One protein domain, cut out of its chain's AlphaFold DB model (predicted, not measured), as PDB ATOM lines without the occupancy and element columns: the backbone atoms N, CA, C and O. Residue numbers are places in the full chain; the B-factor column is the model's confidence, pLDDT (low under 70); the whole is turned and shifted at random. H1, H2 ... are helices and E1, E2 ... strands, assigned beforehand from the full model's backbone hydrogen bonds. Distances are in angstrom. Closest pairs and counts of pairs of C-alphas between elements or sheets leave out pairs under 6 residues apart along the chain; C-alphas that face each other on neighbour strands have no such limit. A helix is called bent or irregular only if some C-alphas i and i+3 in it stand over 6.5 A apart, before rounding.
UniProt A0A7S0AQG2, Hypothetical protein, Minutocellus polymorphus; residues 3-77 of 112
ATOM      1  N   TYR A   3      -5.891 -50.065  19.354       97.88
ATOM      2  CA  TYR A   3      -5.081 -49.029  18.730       97.88
ATOM      3  C   TYR A   3      -3.626 -49.483  18.696       97.88
ATOM      4  O   TYR A   3      -3.122 -50.062  19.658       97.88
ATOM      5  N   THR A   4      -2.943 -49.225  17.587       97.44
ATOM      6  CA  THR A   4      -1.509 -49.501  17.445       97.44
ATOM      7  C   THR A   4      -0.868 -48.497  16.497       97.44
ATOM      8  O   THR A   4      -1.544 -47.909  15.654       97.44
ATOM      9  N   SER A   5       0.449 -48.313  16.600       96.06
ATOM     10  CA  SER A   5       1.195 -47.644  15.538       96.06
ATOM     11  C   SER A   5       1.381 -48.570  14.330       96.06
ATOM     12  O   SER A   5       1.168 -49.783  14.427       96.06
ATOM     13  N   GLY A   6       1.777 -48.007  13.187       93.12
ATOM     14  CA  GLY A   6       2.093 -48.760  11.967       93.12
ATOM     15  C   GLY A   6       3.545 -49.230  11.855       93.12
ATOM     16  O   GLY A   6       4.011 -49.467  10.746       93.12
ATOM     17  N   ALA A   7       4.283 -49.318  12.964       91.31
ATOM     18  CA  ALA A   7       5.675 -49.759  12.937       91.31
ATOM     19  C   ALA A   7       5.811 -51.266  12.627       91.31
ATOM     20  O   ALA A   7       4.858 -52.049  12.683       91.31
ATOM     21  N   VAL A   8       7.033 -51.691  12.317       90.38
ATOM     22  CA  VAL A   8       7.369 -53.109  12.123       90.38
ATOM     23  C   VAL A   8       7.403 -53.881  13.450       90.38
ATOM     24  O   VAL A   8       7.261 -53.313  14.534       90.38
ATOM     25  N   GLY A   9       7.571 -55.204  13.382       91.75
ATOM     26  CA  GLY A   9       7.639 -56.061  14.570       91.75
ATOM     27  C   GLY A   9       6.271 -56.284  15.219       91.75
ATOM     28  O   GLY A   9       5.327 -56.715  14.553       91.75
ATOM     29  N   THR A  10       6.158 -56.023  16.523       93.62
ATOM     30  CA  THR A  10       4.955 -56.326  17.319       93.62
ATOM     31  C   THR A  10       3.709 -55.597  16.821       93.62
ATOM     32  O   THR A  10       2.631 -56.184  16.770       93.62
ATOM     33  N   HIS A  11       3.858 -54.347  16.387       94.81
ATOM     34  CA  HIS A  11       2.775 -53.552  15.811       94.81
ATOM     35  C   HIS A  11       2.220 -54.200  14.530       94.81
ATOM     36  O   HIS A  11       1.025 -54.481  14.433       94.81
ATOM     37  N   ALA A  12       3.099 -54.564  13.592       95.69
ATOM     38  CA  ALA A  12       2.739 -55.311  12.388       95.69
ATOM     39  C   ALA A  12       2.077 -56.665  12.698       95.69
ATOM     40  O   ALA A  12       1.140 -57.077  12.011       95.69
ATOM     41  N   ALA A  13       2.555 -57.373  13.726       94.88
ATOM     42  CA  ALA A  13       1.962 -58.634  14.163       94.88
ATOM     43  C   ALA A  13       0.539 -58.437  14.715       94.88
ATOM     44  O   ALA A  13      -0.349 -59.221  14.378       94.88
ATOM     45  N   ALA A  14       0.306 -57.374  15.491       94.88
ATOM     46  CA  ALA A  14      -1.014 -57.015  15.999       94.88
ATOM     47  C   ALA A  14      -1.989 -56.681  14.856       94.88
ATOM     48  O   ALA A  14      -3.090 -57.231  14.817       94.88
ATOM     49  N   ILE A  15      -1.562 -55.870  13.878       96.19
ATOM     50  CA  ILE A  15      -2.356 -55.542  12.680       96.19
ATOM     51  C   ILE A  15      -2.736 -56.822  11.925       96.19
ATOM     52  O   ILE A  15      -3.916 -57.076  11.687       96.19
ATOM     53  N   LYS A  16      -1.755 -57.682  11.616       95.25
ATOM     54  CA  LYS A  16      -2.002 -58.969  10.943       95.25
ATOM     55  C   LYS A  16      -2.963 -59.856  11.732       95.25
ATOM     56  O   LYS A  16      -3.795 -60.524  11.130       95.25
ATOM     57  N   GLY A  17      -2.847 -59.885  13.059       94.38
ATOM     58  CA  GLY A  17      -3.745 -60.639  13.932       94.38
ATOM     59  C   GLY A  17      -5.192 -60.158  13.836       94.38
ATOM     60  O   GLY A  17      -6.090 -60.975  13.648       94.38
ATOM     61  N   ALA A  18      -5.411 -58.842  13.895       93.75
ATOM     62  CA  ALA A  18      -6.741 -58.247  13.783       93.75
ATOM     63  C   ALA A  18      -7.373 -58.469  12.397       93.75
ATOM     64  O   ALA A  18      -8.536 -58.863  12.311       93.75
ATOM     65  N   LEU A  19      -6.596 -58.298  11.320       93.38
ATOM     66  CA  LEU A  19      -7.062 -58.553   9.952       93.38
ATOM     67  C   LEU A  19      -7.423 -60.032   9.742       93.38
ATOM     68  O   LEU A  19      -8.486 -60.340   9.211       93.38
ATOM     69  N   ARG A  20      -6.587 -60.962  10.227       94.31
ATOM     70  CA  ARG A  20      -6.850 -62.414  10.151       94.31
ATOM     71  C   ARG A  20      -8.065 -62.859  10.954       94.31
ATOM     72  O   ARG A  20      -8.658 -63.877  10.620       94.31
ATOM     73  N   ALA A  21      -8.412 -62.134  12.013       93.00
ATOM     74  CA  ALA A  21      -9.617 -62.398  12.789       93.00
ATOM     75  C   ALA A  21     -10.900 -61.922  12.079       93.00
ATOM     76  O   ALA A  21     -11.973 -62.061  12.655       93.00
ATOM     77  N   GLU A  22     -10.794 -61.347  10.871       87.75
ATOM     78  CA  GLU A  22     -11.898 -60.751  10.103       87.75
ATOM     79  C   GLU A  22     -12.652 -59.664  10.888       87.75
ATOM     80  O   GLU A  22     -13.850 -59.450  10.709       87.75
ATOM     81  N   ARG A  23     -11.934 -58.951  11.768       87.75
ATOM     82  CA  ARG A  23     -12.461 -57.843  12.582       87.75
ATOM     83  C   ARG A  23     -11.708 -56.529  12.339       87.75
ATOM     84  O   ARG A  23     -11.180 -55.949  13.292       87.75
ATOM     85  N   PRO A  24     -11.631 -56.040  11.084       88.38
ATOM     86  CA  PRO A  24     -10.967 -54.772  10.779       88.38
ATOM     87  C   PRO A  24     -11.672 -53.572  11.431       88.38
ATOM     88  O   PRO A  24     -11.033 -52.561  11.687       88.38
ATOM     89  N   ASP A  25     -12.959 -53.706  11.767       91.62
ATOM     90  CA  ASP A  25     -13.768 -52.707  12.473       91.62
ATOM     91  C   ASP A  25     -13.276 -52.407  13.896       91.62
ATOM     92  O   ASP A  25     -13.604 -51.363  14.452       91.62
ATOM     93  N   LEU A  26     -12.499 -53.316  14.493       94.19
ATOM     94  CA  LEU A  26     -11.961 -53.172  15.846       94.19
ATOM     95  C   LEU A  26     -10.499 -52.718  15.874       94.19
ATOM     96  O   LEU A  26      -9.900 -52.732  16.953       94.19
ATOM     97  N   LEU A  27      -9.914 -52.369  14.727       97.19
ATOM     98  CA  LEU A  27      -8.522 -51.956  14.592       97.19
ATOM     99  C   LEU A  27      -8.450 -50.518  14.085       97.19
ATOM    100  O   LEU A  27      -8.934 -50.235  12.995       97.19
ATOM    101  N   THR A  28      -7.728 -49.669  14.811       98.25
ATOM    102  CA  THR A  28      -7.269 -48.367  14.315       98.25
ATOM    103  C   THR A  28      -5.747 -48.334  14.321       98.25
ATOM    104  O   THR A  28      -5.109 -48.653  15.332       98.25
ATOM    105  N   VAL A  29      -5.147 -47.933  13.201       98.25
ATOM    106  CA  VAL A  29      -3.694 -47.757  13.091       98.25
ATOM    107  C   VAL A  29      -3.362 -46.281  12.972       98.25
ATOM    108  O   VAL A  29      -3.937 -45.573  12.152       98.25
ATOM    109  N   VAL A  30      -2.408 -45.820  13.780       98.31
ATOM    110  CA  VAL A  30      -1.957 -44.426  13.780       98.31
ATOM    111  C   VAL A  30      -0.505 -44.353  13.325       98.31
ATOM    112  O   VAL A  30       0.385 -44.965  13.916       98.31
ATOM    113  N   LEU A  31      -0.239 -43.599  12.264       98.12
ATOM    114  CA  LEU A  31       1.111 -43.390  11.758       98.12
ATOM    115  C   LEU A  31       1.696 -42.095  12.335       98.12
ATOM    116  O   LEU A  31       1.031 -41.058  12.288       98.12
ATOM    117  N   PRO A  32       2.949 -42.115  12.833       97.00
ATOM    118  CA  PRO A  32       3.591 -40.916  13.377       97.00
ATOM    119  C   PRO A  32       3.858 -39.843  12.314       97.00
ATOM    120  O   PRO A  32       4.065 -38.682  12.663       97.00
ATOM    121  N   GLN A  33       3.864 -40.242  11.040       97.75
ATOM    122  CA  GLN A  33       4.126 -39.444   9.841       97.75
ATOM    123  C   GLN A  33       3.215 -39.938   8.701       97.75
ATOM    124  O   GLN A  33       2.367 -40.810   8.913       97.75
ATOM    125  N   SER A  34       3.363 -39.398   7.494       97.50
ATOM    126  CA  SER A  34       2.642 -39.862   6.307       97.50
ATOM    127  C   SER A  34       2.965 -41.317   5.933       97.50
ATOM    128  O   SER A  34       3.951 -41.912   6.385       97.50
ATOM    129  N   MET A  35       2.110 -41.903   5.086       96.62
ATOM    130  CA  MET A  35       2.285 -43.257   4.544       96.62
ATOM    131  C   MET A  35       3.615 -43.405   3.788       96.62
ATOM    132  O   MET A  35       4.302 -44.413   3.942       96.62
ATOM    133  N   ASP A  36       4.018 -42.375   3.041       95.69
ATOM    134  CA  ASP A  36       5.233 -42.387   2.215       95.69
ATOM    135  C   ASP A  36       6.522 -42.392   3.050       95.69
ATOM    136  O   ASP A  36       7.579 -42.802   2.571       95.69
ATOM    137  N   LYS A  37       6.442 -41.968   4.320       95.38
ATOM    138  CA  LYS A  37       7.554 -42.034   5.281       95.38
ATOM    139  C   LYS A  37       7.684 -43.409   5.941       95.38
ATOM    140  O   LYS A  37       8.684 -43.658   6.611       95.38
ATOM    141  N   GLN A  38       6.703 -44.303   5.775       94.00
ATOM    142  CA  GLN A  38       6.772 -45.647   6.348       94.00
ATOM    143  C   GLN A  38       7.682 -46.559   5.514       94.00
ATOM    144  O   GLN A  38       7.707 -46.440   4.285       94.00
ATOM    145  N   PRO A  39       8.396 -47.514   6.139       91.31
ATOM    146  CA  PRO A  39       9.192 -48.503   5.417       91.31
ATOM    147  C   PRO A  39       8.367 -49.264   4.360       91.31
ATOM    148  O   PRO A  39       7.242 -49.674   4.656       91.31
ATOM    149  N   PRO A  40       8.907 -49.534   3.155       90.81
ATOM    150  CA  PRO A  40       8.164 -50.234   2.099       90.81
ATOM    151  C   PRO A  40       7.583 -51.582   2.541       90.81
ATOM    152  O   PRO A  40       6.484 -51.946   2.139       90.81
ATOM    153  N   GLU A  41       8.289 -52.293   3.424       88.81
ATOM    154  CA  GLU A  41       7.880 -53.600   3.952       88.81
ATOM    155  C   GLU A  41       6.556 -53.587   4.730       88.81
ATOM    156  O   GLU A  41       5.884 -54.616   4.801       88.81
ATOM    157  N   ILE A  42       6.178 -52.445   5.318       93.44
ATOM    158  CA  ILE A  42       4.940 -52.322   6.092       93.44
ATOM    159  C   ILE A  42       3.825 -51.627   5.309       93.44
ATOM    160  O   ILE A  42       2.655 -51.836   5.616       93.44
ATOM    161  N   GLN A  43       4.153 -50.860   4.264       95.69
ATOM    162  CA  GLN A  43       3.163 -50.119   3.474       95.69
ATOM    163  C   GLN A  43       2.082 -51.023   2.871       95.69
ATOM    164  O   GLN A  43       0.916 -50.641   2.873       95.69
ATOM    165  N   ASP A  44       2.434 -52.213   2.381       95.06
ATOM    166  CA  ASP A  44       1.442 -53.126   1.799       95.06
ATOM    167  C   ASP A  44       0.440 -53.629   2.842       95.06
ATOM    168  O   ASP A  44      -0.759 -53.611   2.581       95.06
ATOM    169  N   LEU A  45       0.904 -53.950   4.056       95.75
ATOM    170  CA  LEU A  45       0.017 -54.302   5.167       95.75
ATOM    171  C   LEU A  45      -0.883 -53.125   5.563       95.75
ATOM    172  O   LEU A  45      -2.064 -53.306   5.841       95.75
ATOM    173  N   LEU A  46      -0.326 -51.913   5.610       97.00
ATOM    174  CA  LEU A  46      -1.066 -50.714   6.003       97.00
ATOM    175  C   LEU A  46      -2.176 -50.357   5.003       97.00
ATOM    176  O   LEU A  46      -3.190 -49.807   5.417       97.00
ATOM    177  N   LYS A  47      -2.034 -50.711   3.717       95.75
ATOM    178  CA  LYS A  47      -3.097 -50.536   2.706       95.75
ATOM    179  C   LYS A  47      -4.323 -51.417   2.968       95.75
ATOM    180  O   LYS A  47      -5.401 -51.098   2.478       95.75
ATOM    181  N   GLU A  48      -4.170 -52.511   3.712       94.75
ATOM    182  CA  GLU A  48      -5.277 -53.399   4.094       94.75
ATOM    183  C   GLU A  48      -6.048 -52.884   5.325       94.75
ATOM    184  O   GLU A  48      -7.135 -53.376   5.635       94.75
ATOM    185  N   VAL A  49      -5.507 -51.893   6.042       96.62
ATOM    186  CA  VAL A  49      -6.132 -51.327   7.241       96.62
ATOM    187  C   VAL A  49      -7.257 -50.377   6.845       96.62
ATOM    188  O   VAL A  49      -7.050 -49.423   6.101       96.62
ATOM    189  N   THR A  50      -8.458 -50.618   7.377       95.19
ATOM    190  CA  THR A  50      -9.637 -49.790   7.079       95.19
ATOM    191  C   THR A  50      -9.613 -48.443   7.805       95.19
ATOM    192  O   THR A  50      -9.903 -47.423   7.189       95.19
ATOM    193  N   ASP A  51      -9.256 -48.428   9.092       97.38
ATOM    194  CA  ASP A  51      -9.163 -47.204   9.895       97.38
ATOM    195  C   ASP A  51      -7.694 -46.823  10.134       97.38
ATOM    196  O   ASP A  51      -7.028 -47.317  11.051       97.38
ATOM    197  N   LEU A  52      -7.170 -45.987   9.234       97.62
ATOM    198  CA  LEU A  52      -5.781 -45.539   9.214       97.62
ATOM    199  C   LEU A  52      -5.713 -44.019   9.393       97.62
ATOM    200  O   LEU A  52      -6.113 -43.249   8.519       97.62
ATOM    201  N   ILE A  53      -5.134 -43.587  10.508       98.25
ATOM    202  CA  ILE A  53      -4.883 -42.180  10.818       98.25
ATOM    203  C   ILE A  53      -3.416 -41.886  10.523       98.25
ATOM    204  O   ILE A  53      -2.525 -42.588  10.995       98.25
ATOM    205  N   THR A  54      -3.140 -40.830   9.758       97.88
ATOM    206  CA  THR A  54      -1.767 -40.416   9.428       97.88
ATOM    207  C   THR A  54      -1.496 -39.001   9.921       97.88
ATOM    208  O   THR A  54      -2.416 -38.187  10.003       97.88
ATOM    209  N   MET A  55      -0.240 -38.709  10.264       98.12
ATOM    210  CA  MET A  55       0.177 -37.397  10.773       98.12
ATOM    211  C   MET A  55       1.191 -36.718   9.834       98.12
ATOM    212  O   MET A  55       2.337 -36.500  10.231       98.12
ATOM    213  N   PRO A  56       0.811 -36.369   8.589       98.06
ATOM    214  CA  PRO A  56       1.728 -35.780   7.607       98.06
ATOM    215  C   PRO A  56       2.337 -34.444   8.064       98.06
ATOM    216  O   PRO A  56       3.421 -34.069   7.630       98.06
ATOM    217  N   GLN A  57       1.687 -33.735   8.991       97.94
ATOM    218  CA  GLN A  57       2.230 -32.524   9.612       97.94
ATOM    219  C   GLN A  57       3.552 -32.757  10.370       97.94
ATOM    220  O   GLN A  57       4.253 -31.796  10.679       97.94
ATOM    221  N   ASN A  58       3.898 -34.016  10.660       97.75
ATOM    222  CA  ASN A  58       5.127 -34.403  11.347       97.75
ATOM    223  C   ASN A  58       6.233 -34.885  10.386       97.75
ATOM    224  O   ASN A  58       7.277 -35.331  10.857       97.75
ATOM    225  N   ASP A  59       6.044 -34.837   9.064       97.81
ATOM    226  CA  ASP A  59       6.953 -35.446   8.072       97.81
ATOM    227  C   ASP A  59       8.386 -34.896   8.075       97.81
ATOM    228  O   ASP A  59       9.321 -35.596   7.671       97.81
ATOM    229  N   GLU A  60       8.548 -33.661   8.550       97.38
ATOM    230  CA  GLU A  60       9.834 -32.967   8.693       97.38
ATOM    231  C   GLU A  60      10.458 -33.145  10.091       97.38
ATOM    232  O   GLU A  60      11.582 -32.713  10.341       97.38
ATOM    233  N   MET A  61       9.741 -33.775  11.027       97.12
ATOM    234  CA  MET A  61      10.256 -34.076  12.364       97.12
ATOM    235  C   MET A  61      11.152 -35.318  12.347       97.12
ATOM    236  O   MET A  61      11.025 -36.201  11.496       97.12
ATOM    237  N   SER A  62      12.033 -35.426  13.346       95.81
ATOM    238  CA  SER A  62      12.762 -36.674  13.579       95.81
ATOM    239  C   SER A  62      11.794 -37.800  13.946       95.81
ATOM    240  O   SER A  62      10.758 -37.565  14.575       95.81
ATOM    241  N   LEU A  63      12.161 -39.039  13.604       91.81
ATOM    242  CA  LEU A  63      11.345 -40.213  13.923       91.81
ATOM    243  C   LEU A  63      11.111 -40.362  15.433       91.81
ATOM    244  O   LEU A  63      10.029 -40.760  15.850       91.81
ATOM    245  N   GLU A  64      12.095 -40.017  16.265       91.81
ATOM    246  CA  GLU A  64      11.944 -40.032  17.725       91.81
ATOM    247  C   GLU A  64      10.831 -39.077  18.184       91.81
ATOM    248  O   GLU A  64       9.951 -39.465  18.954       91.81
ATOM    249  N   MET A  65      10.841 -37.837  17.683       94.62
ATOM    250  CA  MET A  65       9.865 -36.816  18.065       94.62
ATOM    251  C   MET A  65       8.466 -37.149  17.552       94.62
ATOM    252  O   MET A  65       7.503 -37.087  18.318       94.62
ATOM    253  N   SER A  66       8.347 -37.550  16.285       96.25
ATOM    254  CA  SER A  66       7.060 -37.947  15.705       96.25
ATOM    255  C   SER A  66       6.491 -39.198  16.387       96.25
ATOM    256  O   SER A  66       5.285 -39.268  16.632       96.25
ATOM    257  N   SER A  67       7.345 -40.146  16.793       94.81
ATOM    258  CA  SER A  67       6.932 -41.329  17.561       94.81
ATOM    259  C   SER A  67       6.411 -40.966  18.949       94.81
ATOM    260  O   SER A  67       5.386 -41.504  19.355       94.81
ATOM    261  N   ARG A  68       7.058 -40.041  19.673       94.88
ATOM    262  CA  ARG A  68       6.546 -39.555  20.969       94.88
ATOM    263  C   ARG A  68       5.153 -38.942  20.831       94.88
ATOM    264  O   ARG A  68       4.260 -39.310  21.584       94.88
ATOM    265  N   ILE A  69       4.953 -38.075  19.836       96.38
ATOM    266  CA  ILE A  69       3.647 -37.451  19.563       96.38
ATOM    267  C   ILE A  69       2.585 -38.517  19.266       96.38
ATOM    268  O   ILE A  69       1.493 -38.484  19.833       96.38
ATOM    269  N   CYS A  70       2.914 -39.484  18.408       97.12
ATOM    270  CA  CYS A  70       2.020 -40.588  18.073       97.12
ATOM    271  C   CYS A  70       1.674 -41.440  19.300       97.12
ATOM    272  O   CYS A  70       0.509 -41.761  19.517       97.12
ATOM    273  N   ASN A  71       2.662 -41.749  20.143       95.50
ATOM    274  CA  ASN A  71       2.453 -42.517  21.366       95.50
ATOM    275  C   ASN A  71       1.528 -41.783  22.341       95.50
ATOM    276  O   ASN A  71       0.568 -42.389  22.806       95.50
ATOM    277  N   SER A  72       1.737 -40.489  22.598       95.81
ATOM    278  CA  SER A  72       0.823 -39.712  23.450       95.81
ATOM    279  C   SER A  72      -0.599 -39.667  22.875       95.81
ATOM    280  O   SER A  72      -1.570 -39.788  23.622       95.81
ATOM    281  N   TYR A  73      -0.750 -39.569  21.548       96.94
ATOM    282  CA  TYR A  73      -2.064 -39.670  20.911       96.94
ATOM    283  C   TYR A  73      -2.701 -41.045  21.145       96.94
ATOM    284  O   TYR A  73      -3.837 -41.104  21.605       96.94
ATOM    285  N   LEU A  74      -1.979 -42.143  20.911       96.75
ATOM    286  CA  LEU A  74      -2.468 -43.505  21.160       96.75
ATOM    287  C   LEU A  74      -2.911 -43.701  22.617       96.75
ATOM    288  O   LEU A  74      -3.985 -44.251  22.863       96.75
ATOM    289  N   LEU A  75      -2.128 -43.204  23.580       95.81
ATOM    290  CA  LEU A  75      -2.491 -43.248  25.000       95.81
ATOM    291  C   LEU A  75      -3.777 -42.461  25.280       95.81
ATOM    292  O   LEU A  75      -4.627 -42.936  26.018       95.81
ATOM    293  N   SER A  76      -3.979 -41.309  24.633       95.56
ATOM    294  CA  SER A  76      -5.216 -40.525  24.787       95.56
ATOM    295  C   SER A  76      -6.475 -41.209  24.237       95.56
ATOM    296  O   SER A  76      -7.582 -40.808  24.587       95.56
ATOM    297  N   GLN A  77      -6.321 -42.204  23.355       96.19
ATOM    298  CA  GLN A  77      -7.431 -42.944  22.742       96.19
ATOM    299  C   GLN A  77      -7.735 -44.270  23.455       96.19
ATOM    300  O   GLN A  77      -8.622 -45.004  23.021       96.19
TER     301      GLN A  77
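This is residues 3 to 77 of the 112 residues of the protein "Hypothetical protein" of Minutocellus polymorphus (UniProt A0A7S0AQG2). A small sheet of three short parallel strands is sandwiched between two helices, H3 over one face and H1 over the other, and short H2 packs beside H1, off the sheet. The 75 printed residues hold three named helices and three named strands, in the order E1 H1 E2 H2 E3 H3. The sheet's order is E1, E2, E3, and the class is mixed, helices and strands. The whole is compact, with a radius of gyration of the C-alphas of 11.7 A and spans of 35 by 28 by 19 A.

E1, residues 3 to 5, begins at C-alpha 3 (-5.081, -49.029, 18.730). H1, residues 10 to 20, is 15.1 A long. E2, residues 27 to 31, is 13.2 A long. H2 is residues 40 to 47, and E3 residues 51 to 54. H3, residues 63 to 76, is 19.8 A long and ends at C-alpha 76 (-5.216, -40.525, 24.787).

E2 is the inner strand. N 30 and O 4 of E1 and E2 are 2.9 A apart, and N 31 and O 53 of E2 and E3 2.8 A, both within hydrogen-bond range. E1, H1, E2 and E2, H2, E3 are strand-helix-strand units, parallel neighbour strands with a helix between, and both crossovers are right-handed. In these three layers, helices on both faces of a sheet, H1 runs slantwise to the strands at 37 degrees to E2 on the local plane; its closest C-alphas to E1 are Thr 4 and His 11, 6.1 A. H3, on the opposite face at a height over the sheet of 7.3 A, runs along the strands; the closest C-alphas of E1 and H3 are those of Tyr 3 and Leu 74, 6.6 A. H1 and H2 touch, closest at the C-alphas of Ala 12 and Ile 42, 7.3 A. H2 is only just irregular, C-alphas 41 and 44 being 6.8 A apart. Every O i to N i+4 pair is within hydrogen-bond range in H1 and H3; in H2 2 of 4 are. H3 is apart from H1 and H2.

The two C-alphas farthest apart, those of Ala 21 and Glu 60, are 35.5 A apart. The printed part has no cut and no long link. Its mean pLDDT is 95.2, and no printed residue is under 70.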